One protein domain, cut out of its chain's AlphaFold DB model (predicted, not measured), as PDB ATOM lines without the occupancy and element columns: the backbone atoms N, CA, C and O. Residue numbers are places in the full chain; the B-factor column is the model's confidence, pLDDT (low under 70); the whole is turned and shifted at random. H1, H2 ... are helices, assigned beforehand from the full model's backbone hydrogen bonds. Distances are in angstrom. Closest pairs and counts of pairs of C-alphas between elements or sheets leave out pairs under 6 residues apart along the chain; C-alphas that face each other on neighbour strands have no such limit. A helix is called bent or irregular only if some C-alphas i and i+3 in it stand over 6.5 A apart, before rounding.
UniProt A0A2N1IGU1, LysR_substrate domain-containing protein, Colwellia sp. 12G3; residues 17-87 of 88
ATOM      1  N   GLY A  17     238.572 207.457 178.862       94.25
ATOM      2  CA  GLY A  17     238.109 206.705 177.697       94.25
ATOM      3  C   GLY A  17     236.831 207.294 177.107       94.25
ATOM      4  O   GLY A  17     236.716 207.426 175.890       94.25
ATOM      5  N   VAL A  18     235.905 207.739 177.958       94.75
ATOM      6  CA  VAL A  18     234.694 208.452 177.516       94.75
ATOM      7  C   VAL A  18     235.062 209.776 176.835       94.75
ATOM      8  O   VAL A  18     234.569 210.079 175.749       94.75
ATOM      9  N   LEU A  19     235.977 210.549 177.427       94.75
ATOM     10  CA  LEU A  19     236.475 211.792 176.827       94.75
ATOM     11  C   LEU A  19     237.233 211.552 175.512       94.75
ATOM     12  O   LEU A  19     237.139 212.366 174.597       94.75
ATOM     13  N   LEU A  20     237.957 210.437 175.398       95.25
ATOM     14  CA  LEU A  20     238.672 210.047 174.183       95.25
ATOM     15  C   LEU A  20     237.721 209.766 173.019       95.25
ATOM     16  O   LEU A  20     237.974 210.202 171.902       95.25
ATOM     17  N   GLN A  21     236.606 209.087 173.280       93.62
ATOM     18  CA  GLN A  21     235.575 208.863 172.264       93.62
ATOM     19  C   GLN A  21     234.924 210.178 171.817       93.62
ATOM     20  O   GLN A  21     234.645 210.359 170.633       93.62
ATOM     21  N   ALA A  22     234.726 211.120 172.745       93.44
ATOM     22  CA  ALA A  22     234.203 212.447 172.425       93.44
ATOM     23  C   ALA A  22     235.179 213.286 171.573       93.44
ATOM     24  O   ALA A  22     234.731 214.090 170.755       93.44
ATOM     25  N   ALA A  23     236.492 213.056 171.704       93.75
ATOM     26  CA  ALA A  23     237.549 213.790 170.998       93.75
ATOM     27  C   ALA A  23     237.482 213.684 169.464       93.75
ATOM     28  O   ALA A  23     238.064 214.501 168.761       93.75
ATOM     29  N   VAL A  24     236.765 212.696 168.925       89.19
ATOM     30  CA  VAL A  24     236.559 212.564 167.473       89.19
ATOM     31  C   VAL A  24     235.769 213.750 166.901       89.19
ATOM     32  O   VAL A  24     235.946 214.104 165.740       89.19
ATOM     33  N   ASN A  25     234.897 214.373 167.702       91.19
ATOM     34  CA  ASN A  25     234.033 215.478 167.271       91.19
ATOM     35  C   ASN A  25     234.223 216.759 168.103       91.19
ATOM     36  O   ASN A  25     233.462 217.712 167.936       91.19
ATOM     37  N   ASP A  26     235.189 216.780 169.022       92.38
ATOM     38  CA  ASP A  26     235.427 217.896 169.938       92.38
ATOM     39  C   ASP A  26     236.894 217.916 170.412       92.38
ATOM     40  O   ASP A  26     237.693 217.058 170.046       92.38
ATOM     41  N   ILE A  27     237.274 218.897 171.229       92.75
ATOM     42  CA  ILE A  27     238.631 219.029 171.775       92.75
ATOM     43  C   ILE A  27     238.637 218.606 173.244       92.75
ATOM     44  O   ILE A  27     237.790 219.016 174.036       92.75
ATOM     45  N   THR A  28     239.635 217.816 173.638       93.12
ATOM     46  CA  THR A  28     239.824 217.382 175.027       93.12
ATOM     47  C   THR A  28     241.300 217.383 175.415       93.12
ATOM     48  O   THR A  28     242.184 217.358 174.560       93.12
ATOM     49  N   MET A  29     241.567 217.408 176.719       91.69
ATOM     50  CA  MET A  29     242.908 217.297 177.284       91.69
ATOM     51  C   MET A  29     243.039 215.945 177.984       91.69
ATOM     52  O   MET A  29     242.369 215.693 178.985       91.69
ATOM     53  N   LEU A  30     243.899 215.079 177.449       91.44
ATOM     54  CA  LEU A  30     244.085 213.707 177.918       91.44
ATOM     55  C   LEU A  30     245.568 213.381 178.124       91.44
ATOM     56  O   LEU A  30     246.423 213.999 177.483       91.44
ATOM     57  N   PRO A  31     245.893 212.392 178.977       90.12
ATOM     58  CA  PRO A  31     247.245 211.860 179.069       90.12
ATOM     59  C   PRO A  31     247.751 211.386 177.702       90.12
ATOM     60  O   PRO A  31     247.043 210.692 176.969       90.12
ATOM     61  N   LYS A  32     249.007 211.720 177.381       88.69
ATOM     62  CA  LYS A  32     249.657 211.375 176.105       88.69
ATOM     63  C   LYS A  32     249.564 209.875 175.804       88.69
ATOM     64  O   LYS A  32     249.200 209.490 174.696       88.69
ATOM     65  N   SER A  33     249.823 209.034 176.803       86.81
ATOM     66  CA  SER A  33     249.787 207.572 176.675       86.81
ATOM     67  C   SER A  33     248.437 207.029 176.191       86.81
ATOM     68  O   SER A  33     248.412 206.071 175.423       86.81
ATOM     69  N   SER A  34     247.320 207.658 176.572       90.00
ATOM     70  CA  SER A  34     245.973 207.230 176.178       90.00
ATOM     71  C   SER A  34     245.632 207.560 174.721       90.00
ATOM     72  O   SER A  34     244.830 206.857 174.111       90.00
ATOM     73  N   VAL A  35     246.235 208.612 174.153       93.25
ATOM     74  CA  VAL A  35     245.923 209.103 172.796       93.25
ATOM     75  C   VAL A  35     246.906 208.620 171.729       93.25
ATOM     76  O   VAL A  35     246.556 208.612 170.551       93.25
ATOM     77  N   LEU A  36     248.116 208.188 172.111       91.81
ATOM     78  CA  LEU A  36     249.173 207.760 171.182       91.81
ATOM     79  C   LEU A  36     248.704 206.778 170.088       91.81
ATOM     80  O   LEU A  36     249.039 207.021 168.926       91.81
ATOM     81  N   PRO A  37     247.911 205.725 170.386       92.31
ATOM     82  CA  PRO A  37     247.436 204.796 169.356       92.31
ATOM     83  C   PRO A  37     246.507 205.434 168.316       92.31
ATOM     84  O   PRO A  37     246.422 204.951 167.195       92.31
ATOM     85  N   TYR A  38     245.803 206.504 168.685       93.81
ATOM     86  CA  TYR A  38     244.846 207.202 167.824       93.81
ATOM     87  C   TYR A  38     245.525 208.312 167.018       93.81
ATOM     88  O   TYR A  38     245.161 208.562 165.869       93.81
ATOM     89  N   LEU A  39     246.561 208.933 167.594       93.69
ATOM     90  CA  LEU A  39     247.450 209.851 166.883       93.69
ATOM     91  C   LEU A  39     248.232 209.122 165.781       93.69
ATOM     92  O   LEU A  39     248.351 209.638 164.674       93.69
ATOM     93  N   SER A  40     248.741 207.914 166.052       93.44
ATOM     94  CA  SER A  40     249.562 207.165 165.084       93.44
ATOM     95  C   SER A  40     248.793 206.737 163.830       93.44
ATOM     96  O   SER A  40     249.394 206.594 162.769       93.44
ATOM     97  N   ILE A  41     247.473 206.572 163.940       95.25
ATOM     98  CA  ILE A  41     246.570 206.232 162.831       95.25
ATOM     99  C   ILE A  41     245.843 207.455 162.247       95.25
ATOM    100  O   ILE A  41     244.970 207.293 161.399       95.25
ATOM    101  N   GLY A  42     246.170 208.669 162.707       94.19
ATOM    102  CA  GLY A  42     245.582 209.919 162.215       94.19
ATOM    103  C   GLY A  42     244.108 210.132 162.575       94.19
ATOM    104  O   GLY A  42     243.455 210.968 161.961       94.19
ATOM    105  N   GLN A  43     243.565 209.386 163.545       94.81
ATOM    106  CA  GLN A  43     242.194 209.593 164.034       94.81
ATOM    107  C   GLN A  43     242.078 210.801 164.967       94.81
ATOM    108  O   GLN A  43     240.990 211.348 165.117       94.81
ATOM    109  N   LEU A  44     243.184 211.201 165.596       95.88
ATOM    110  CA  LEU A  44     243.278 212.404 166.415       95.88
ATOM    111  C   LEU A  44     244.433 213.278 165.931       95.88
ATOM    112  O   LEU A  44     245.416 212.781 165.378       95.88
ATOM    113  N   GLU A  45     244.337 214.571 166.221       95.06
ATOM    114  CA  GLU A  45     245.385 215.556 165.974       95.06
ATOM    115  C   GLU A  45     245.658 216.362 167.249       95.06
ATOM    116  O   GLU A  45     244.751 216.675 168.023       95.06
ATOM    117  N   VAL A  46     246.926 216.702 167.483       94.31
ATOM    118  CA  VAL A  46     247.312 217.559 168.608       94.31
ATOM    119  C   VAL A  46     247.017 219.014 168.266       94.31
ATOM    120  O   VAL A  46     247.639 219.595 167.378       94.31
ATOM    121  N   VAL A  47     246.136 219.635 169.043       93.88
ATOM    122  CA  VAL A  47     245.868 221.075 168.969       93.88
ATOM    123  C   VAL A  47     246.641 221.833 170.046       93.88
ATOM    124  O   VAL A  47     246.975 221.286 171.094       93.88
ATOM    125  N   LEU A  48     246.920 223.117 169.797       92.75
ATOM    126  CA  LEU A  48     247.581 224.019 170.754       92.75
ATOM    127  C   LEU A  48     248.917 223.479 171.334       92.75
ATOM    128  O   LEU A  48     249.144 223.593 172.536       92.75
ATOM    129  N   PRO A  49     249.870 222.982 170.519       91.88
ATOM    130  CA  PRO A  49     251.073 222.282 171.007       91.88
ATOM    131  C   PRO A  49     252.005 223.130 171.892       91.88
ATOM    132  O   PRO A  49     252.860 222.598 172.599       91.88
ATOM    133  N   LYS A  50     251.854 224.460 171.857       93.12
ATOM    134  CA  LYS A  50     252.606 225.407 172.696       93.12
ATOM    135  C   LYS A  50     252.064 225.509 174.128       93.12
ATOM    136  O   LYS A  50     252.748 226.055 174.987       93.12
ATOM    137  N   TYR A  51     250.852 225.017 174.376       88.56
ATOM    138  CA  TYR A  51     250.162 225.105 175.659       88.56
ATOM    139  C   TYR A  51     250.150 223.733 176.324       88.56
ATOM    140  O   TYR A  51     249.201 222.967 176.178       88.56
ATOM    141  N   GLN A  52     251.227 223.416 177.039       85.88
ATOM    142  CA  GLN A  52     251.324 222.156 177.770       85.88
ATOM    143  C   GLN A  52     250.820 222.329 179.208       85.88
ATOM    144  O   GLN A  52     251.204 223.300 179.868       85.88
ATOM    145  N   PRO A  53     249.962 221.417 179.703       84.94
ATOM    146  CA  PRO A  53     249.590 221.401 181.108       84.94
ATOM    147  C   PRO A  53     250.805 221.055 181.973       84.94
ATOM    148  O   PRO A  53     251.793 220.497 181.497       84.94
ATOM    149  N   ASN A  54     250.714 221.356 183.267       84.94
ATOM    150  CA  ASN A  54     251.739 220.933 184.215       84.94
ATOM    151  C   ASN A  54     251.849 219.404 184.214       84.94
ATOM    152  O   ASN A  54     250.842 218.708 184.366       84.94
ATOM    153  N   THR A  55     253.071 218.893 184.084       81.75
ATOM    154  CA  THR A  55     253.337 217.457 184.161       81.75
ATOM    155  C   THR A  55     252.980 216.934 185.549       81.75
ATOM    156  O   THR A  55     253.430 217.471 186.565       81.75
ATOM    157  N   LEU A  56     252.177 215.874 185.591       81.25
ATOM    158  CA  LEU A  56     251.846 215.157 186.818       81.25
ATOM    159  C   LEU A  56     252.783 213.958 186.957       81.25
ATOM    160  O   LEU A  56     252.857 213.123 186.061       81.25
ATOM    161  N   GLY A  57     253.493 213.870 188.081       82.44
ATOM    162  CA  GLY A  57     254.336 212.715 188.381       82.44
ATOM    163  C   GLY A  57     253.506 211.491 188.773       82.44
ATOM    164  O   GLY A  57     252.539 211.599 189.529       82.44
ATOM    165  N   ILE A  58     253.910 210.311 188.298       84.44
ATOM    166  CA  ILE A  58     253.389 209.029 188.788       84.44
ATOM    167  C   ILE A  58     254.234 208.595 189.986       84.44
ATOM    168  O   ILE A  58     255.455 208.466 189.892       84.44
ATOM    169  N   HIS A  59     253.577 208.331 191.112       87.44
ATOM    170  CA  HIS A  59     254.236 207.913 192.345       87.44
ATOM    171  C   HIS A  59     253.817 206.495 192.728       87.44
ATOM    172  O   HIS A  59     252.631 206.180 192.798       87.44
ATOM    173  N   CYS A  60     254.800 205.643 193.017       86.31
ATOM    174  CA  CYS A  60     254.553 204.342 193.621       86.31
ATOM    175  C   CYS A  60     254.476 204.510 195.143       86.31
ATOM    176  O   CYS A  60     255.462 204.895 195.775       86.31
ATOM    177  N   VAL A  61     253.306 204.234 195.718       89.25
ATOM    178  CA  VAL A  61     253.078 204.270 197.166       89.25
ATOM    179  C   VAL A  61     253.061 202.840 197.687       89.25
ATOM    180  O   VAL A  61     252.309 202.001 197.201       89.25
ATOM    181  N   TYR A  62     253.907 202.566 198.671       87.06
ATOM    182  CA  TYR A  62     254.030 201.269 199.324       87.06
ATOM    183  C   TYR A  62     254.375 201.472 200.805       87.06
ATOM    184  O   TYR A  62     254.692 202.586 201.230       87.06
ATOM    185  N   SER A  63     254.269 200.401 201.591       84.31
ATOM    186  CA  SER A  63     254.564 200.374 203.031       84.31
ATOM    187  C   SER A  63     256.036 200.708 203.333       84.31
ATOM    188  O   SER A  63     256.813 200.983 202.424       84.31
ATOM    189  N   SER A  64     256.455 200.672 204.605       80.62
ATOM    190  CA  SER A  64     257.856 200.949 204.969       80.62
ATOM    191  C   SER A  64     258.868 200.198 204.085       80.62
ATOM    192  O   SER A  64     258.646 199.062 203.662       80.62
ATOM    193  N   ARG A  65     260.005 200.854 203.826       78.81
ATOM    194  CA  ARG A  65     261.175 200.239 203.182       78.81
ATOM    195  C   ARG A  65     261.861 199.224 204.102       78.81
ATOM    196  O   ARG A  65     262.618 198.389 203.606       78.81
ATOM    197  N   ASP A  66     261.588 199.281 205.404       79.75
ATOM    198  CA  ASP A  66     262.118 198.345 206.391       79.75
ATOM    199  C   ASP A  66     261.480 196.969 206.214       79.75
ATOM    200  O   ASP A  66     260.259 196.842 206.117       79.75
ATOM    201  N   HIS A  67     262.313 195.930 206.167       83.12
ATOM    202  CA  HIS A  67     261.883 194.543 205.955       83.12
ATOM    203  C   HIS A  67     261.048 194.321 204.681       83.12
ATOM    204  O   HIS A  67     260.228 193.404 204.630       83.12
ATOM    205  N   MET A  68     261.264 195.130 203.634       86.00
ATOM    206  CA  MET A  68     260.561 194.959 202.363       86.00
ATOM    207  C   MET A  68     260.817 193.553 201.784       86.00
ATOM    208  O   MET A  68     261.975 193.211 201.514       86.00
ATOM    209  N   PRO A  69     259.764 192.750 201.532       91.12
ATOM    210  CA  PRO A  69     259.913 191.457 200.881       91.12
ATOM    211  C   PRO A  69     260.562 191.603 199.502       91.12
ATOM    212  O   PRO A  69     260.234 192.521 198.746       91.12
ATOM    213  N   LEU A  70     261.438 190.660 199.144       92.69
ATOM    214  CA  LEU A  70     262.151 190.683 197.863       92.69
ATOM    215  C   LEU A  70     261.192 190.761 196.666       92.69
ATOM    216  O   LEU A  70     261.457 191.500 195.728       92.69
ATOM    217  N   SER A  71     260.046 190.079 196.733       92.75
ATOM    218  CA  SER A  71     259.017 190.108 195.686       92.75
ATOM    219  C   SER A  71     258.473 191.513 195.408       92.75
ATOM    220  O   SER A  71     258.299 191.878 194.247       92.75
ATOM    221  N   VAL A  72     258.247 192.324 196.449       91.69
ATOM    222  CA  VAL A  72     257.768 193.710 196.313       91.69
ATOM    223  C   VAL A  72     258.852 194.585 195.695       91.69
ATOM    224  O   VAL A  72     258.568 195.354 194.781       91.69
ATOM    225  N   ARG A  73     260.104 194.431 196.142       90.50
ATOM    226  CA  ARG A  73     261.243 195.140 195.550       90.50
ATOM    227  C   ARG A  73     261.396 194.805 194.069       90.50
ATOM    228  O   ARG A  73     261.439 195.720 193.257       90.50
ATOM    229  N   THR A  74     261.410 193.521 193.718       93.88
ATOM    230  CA  THR A  74     261.508 193.076 192.323       93.88
ATOM    231  C   THR A  74     260.364 193.633 191.482       93.88
ATOM    232  O   THR A  74     260.611 194.140 190.394       93.88
ATOM    233  N   PHE A  75     259.130 193.619 191.997       93.62
ATOM    234  CA  PHE A  75     257.987 194.216 191.307       93.62
ATOM    235  C   PHE A  75     258.171 195.720 191.061       93.62
ATOM    236  O   PHE A  75     257.973 196.173 189.937       93.62
ATOM    237  N   ILE A  76     258.578 196.488 192.078       92.38
ATOM    238  CA  ILE A  76     258.818 197.935 191.949       92.38
ATOM    239  C   ILE A  76     259.939 198.211 190.942       92.38
ATOM    240  O   ILE A  76     259.784 199.079 190.084       92.38
ATOM    241  N   ASP A  77     261.043 197.467 191.017       92.25
ATOM    242  CA  ASP A  77     262.184 197.625 190.112       92.25
ATOM    243  C   ASP A  77     261.765 197.360 188.653       92.25
ATOM    244  O   ASP A  77     262.075 198.154 187.762       92.25
ATOM    245  N   THR A  78     260.984 196.303 188.404       94.06
ATOM    246  CA  THR A  78     260.407 196.022 187.081       94.06
ATOM    247  C   THR A  78     259.429 197.112 186.642       94.06
ATOM    248  O   THR A  78     259.505 197.584 185.509       94.06
ATOM    249  N   LEU A  79     258.545 197.565 187.530       92.69
ATOM    250  CA  LEU A  79     257.549 198.592 187.228       92.69
ATOM    251  C   LEU A  79     258.202 199.921 186.824       92.69
ATOM    252  O   LEU A  79     257.750 200.558 185.877       92.69
ATOM    253  N   ILE A  80     259.300 200.319 187.474       90.75
ATOM    254  CA  ILE A  80     260.065 201.519 187.104       90.75
ATOM    255  C   ILE A  80     260.651 201.390 185.693       90.75
ATOM    256  O   ILE A  80     260.653 202.365 184.941       90.75
ATOM    257  N   ILE A  81     261.158 200.209 185.329       91.62
ATOM    258  CA  ILE A  81     261.701 199.956 183.989       91.62
ATOM    259  C   ILE A  81     260.597 200.079 182.937       91.62
ATOM    260  O   ILE A  81     260.802 200.746 181.924       91.62
ATOM    261  N   GLU A  82     259.429 199.483 183.178       89.00
ATOM    262  CA  GLU A  82     258.315 199.527 182.228       89.00
ATOM    263  C   GLU A  82     257.702 200.928 182.109       89.00
ATOM    264  O   GLU A  82     257.469 201.395 180.996       89.00
ATOM    265  N   LEU A  83     257.514 201.652 183.219       85.94
ATOM    266  CA  LEU A  83     256.966 203.013 183.175       85.94
ATOM    267  C   LEU A  83     257.875 203.990 182.423       85.94
ATOM    268  O   LEU A  83     257.372 204.829 181.681       85.94
ATOM    269  N   LYS A  84     259.204 203.853 182.530       82.94
ATOM    270  CA  LYS A  84     260.150 204.681 181.759       82.94
ATOM    271  C   LYS A  84     260.004 204.516 180.245       82.94
ATOM    272  O   LYS A  84     260.329 205.443 179.513       82.94
ATOM    273  N   LYS A  85     259.529 203.362 179.763       79.94
ATOM    274  CA  LYS A  85     259.308 203.130 178.325       79.94
ATOM    275  C   LYS A  85     258.098 203.885 177.786       79.94
ATOM    276  O   LYS A  85     258.025 204.115 176.585       79.94
ATOM    277  N   LEU A  86     257.146 204.231 178.652       73.94
ATOM    278  CA  LEU A  86     255.876 204.835 178.254       73.94
ATOM    279  C   LEU A  86     255.957 206.360 178.060       73.94
ATOM    280  O   LEU A  86     254.946 206.946 177.680       73.94
ATOM    281  N   ASP A  87     257.133 206.977 178.269       68.81
ATOM    282  CA  ASP A  87     257.387 208.421 178.080       68.81
ATOM    283  C   ASP A  87     256.280 209.298 178.705       68.81
ATOM    284  O   ASP A  87     255.734 210.203 178.066       68.81
TER     285      ASP A  87
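What this domain is: This is residues 17 to 87 of the 88 residues of the protein "LysR_substrate domain-containing protein" of Colwellia sp. 12G3 (UniProt A0A2N1IGU1). This is an open, extended hairpin-like shape with a small head: the two short helices H1 and H2 sit near each other at one end, a long stretch with no named element, residues 41 to 69, passes by them and runs out to the far end, and there the backbone turns and the longest helix, H3, comes back toward the H2 end. The turn at the far end, residues 66 to 71, sticks out. You are looking at 71 printed residues with three named helices, in the order H1, H2, H3, and no named strand; the class is all helix, though under half of the residues, 31 of 71, are in named elements. The whole is extended, with a radius of gyration of the C-alphas of 17.2 A, and the C-alphas span 52 by 24 by 22 A, a rod in outline.

Where its parts are: Begin at C-alpha 17, at (238.109, 206.705, 177.697): here H1 starts, and it takes in residues 17 to 22. Go on to Lys 32, whose C-alpha is at (249.657, 211.375, 176.105); from there H2 runs to Ser 40, 11.8 A from first to last C-alpha. H2 is irregular: its C-alphas 34 and 37 are 7.4 A apart, where a regular helix has about 5 A. After the long stretch, find Leu 70, where H3 begins; it holds residues 70 to 85, is 23.3 A long from first to last C-alpha, and ends with C-alpha 85 at (259.308, 203.130, 178.325).

How they stand to each other: Compare H1 with H2 first: they are close but not clearly touching, with 1 pair of C-alphas within 8 A, the closest being those of Leu 20 and Val 35, 7.4 A apart. Their centres are 12.2 A apart. Their lines stand at a steep tilt of 47 degrees, and they run the same way. Now look to H3: it touches no helix. H1 and H3 are apart, and so are H2 and H3. In the backbone, every O i to N i+4 pair of H1 is within hydrogen-bond range, while 3 of 5 are in H2 and 11 of 12 in H3.

The domain as a whole: The two C-alphas farthest apart, those of Asn 25 and His 67, are 52.1 A apart, while the first and last printed C-alphas, those of Gly 17 and Asp 87, are 19.4 A apart. The link from H1 to H2, 9 residues, is short; the link from H2 to H3, 29 residues, is long. Residues 66 to 71, of which 70 and 71 belong to H3, stand free. The printed part has no cut. In the B-factor column you will find a mean pLDDT of 89.5 for the printed part of this model, with residue 87 alone under 70.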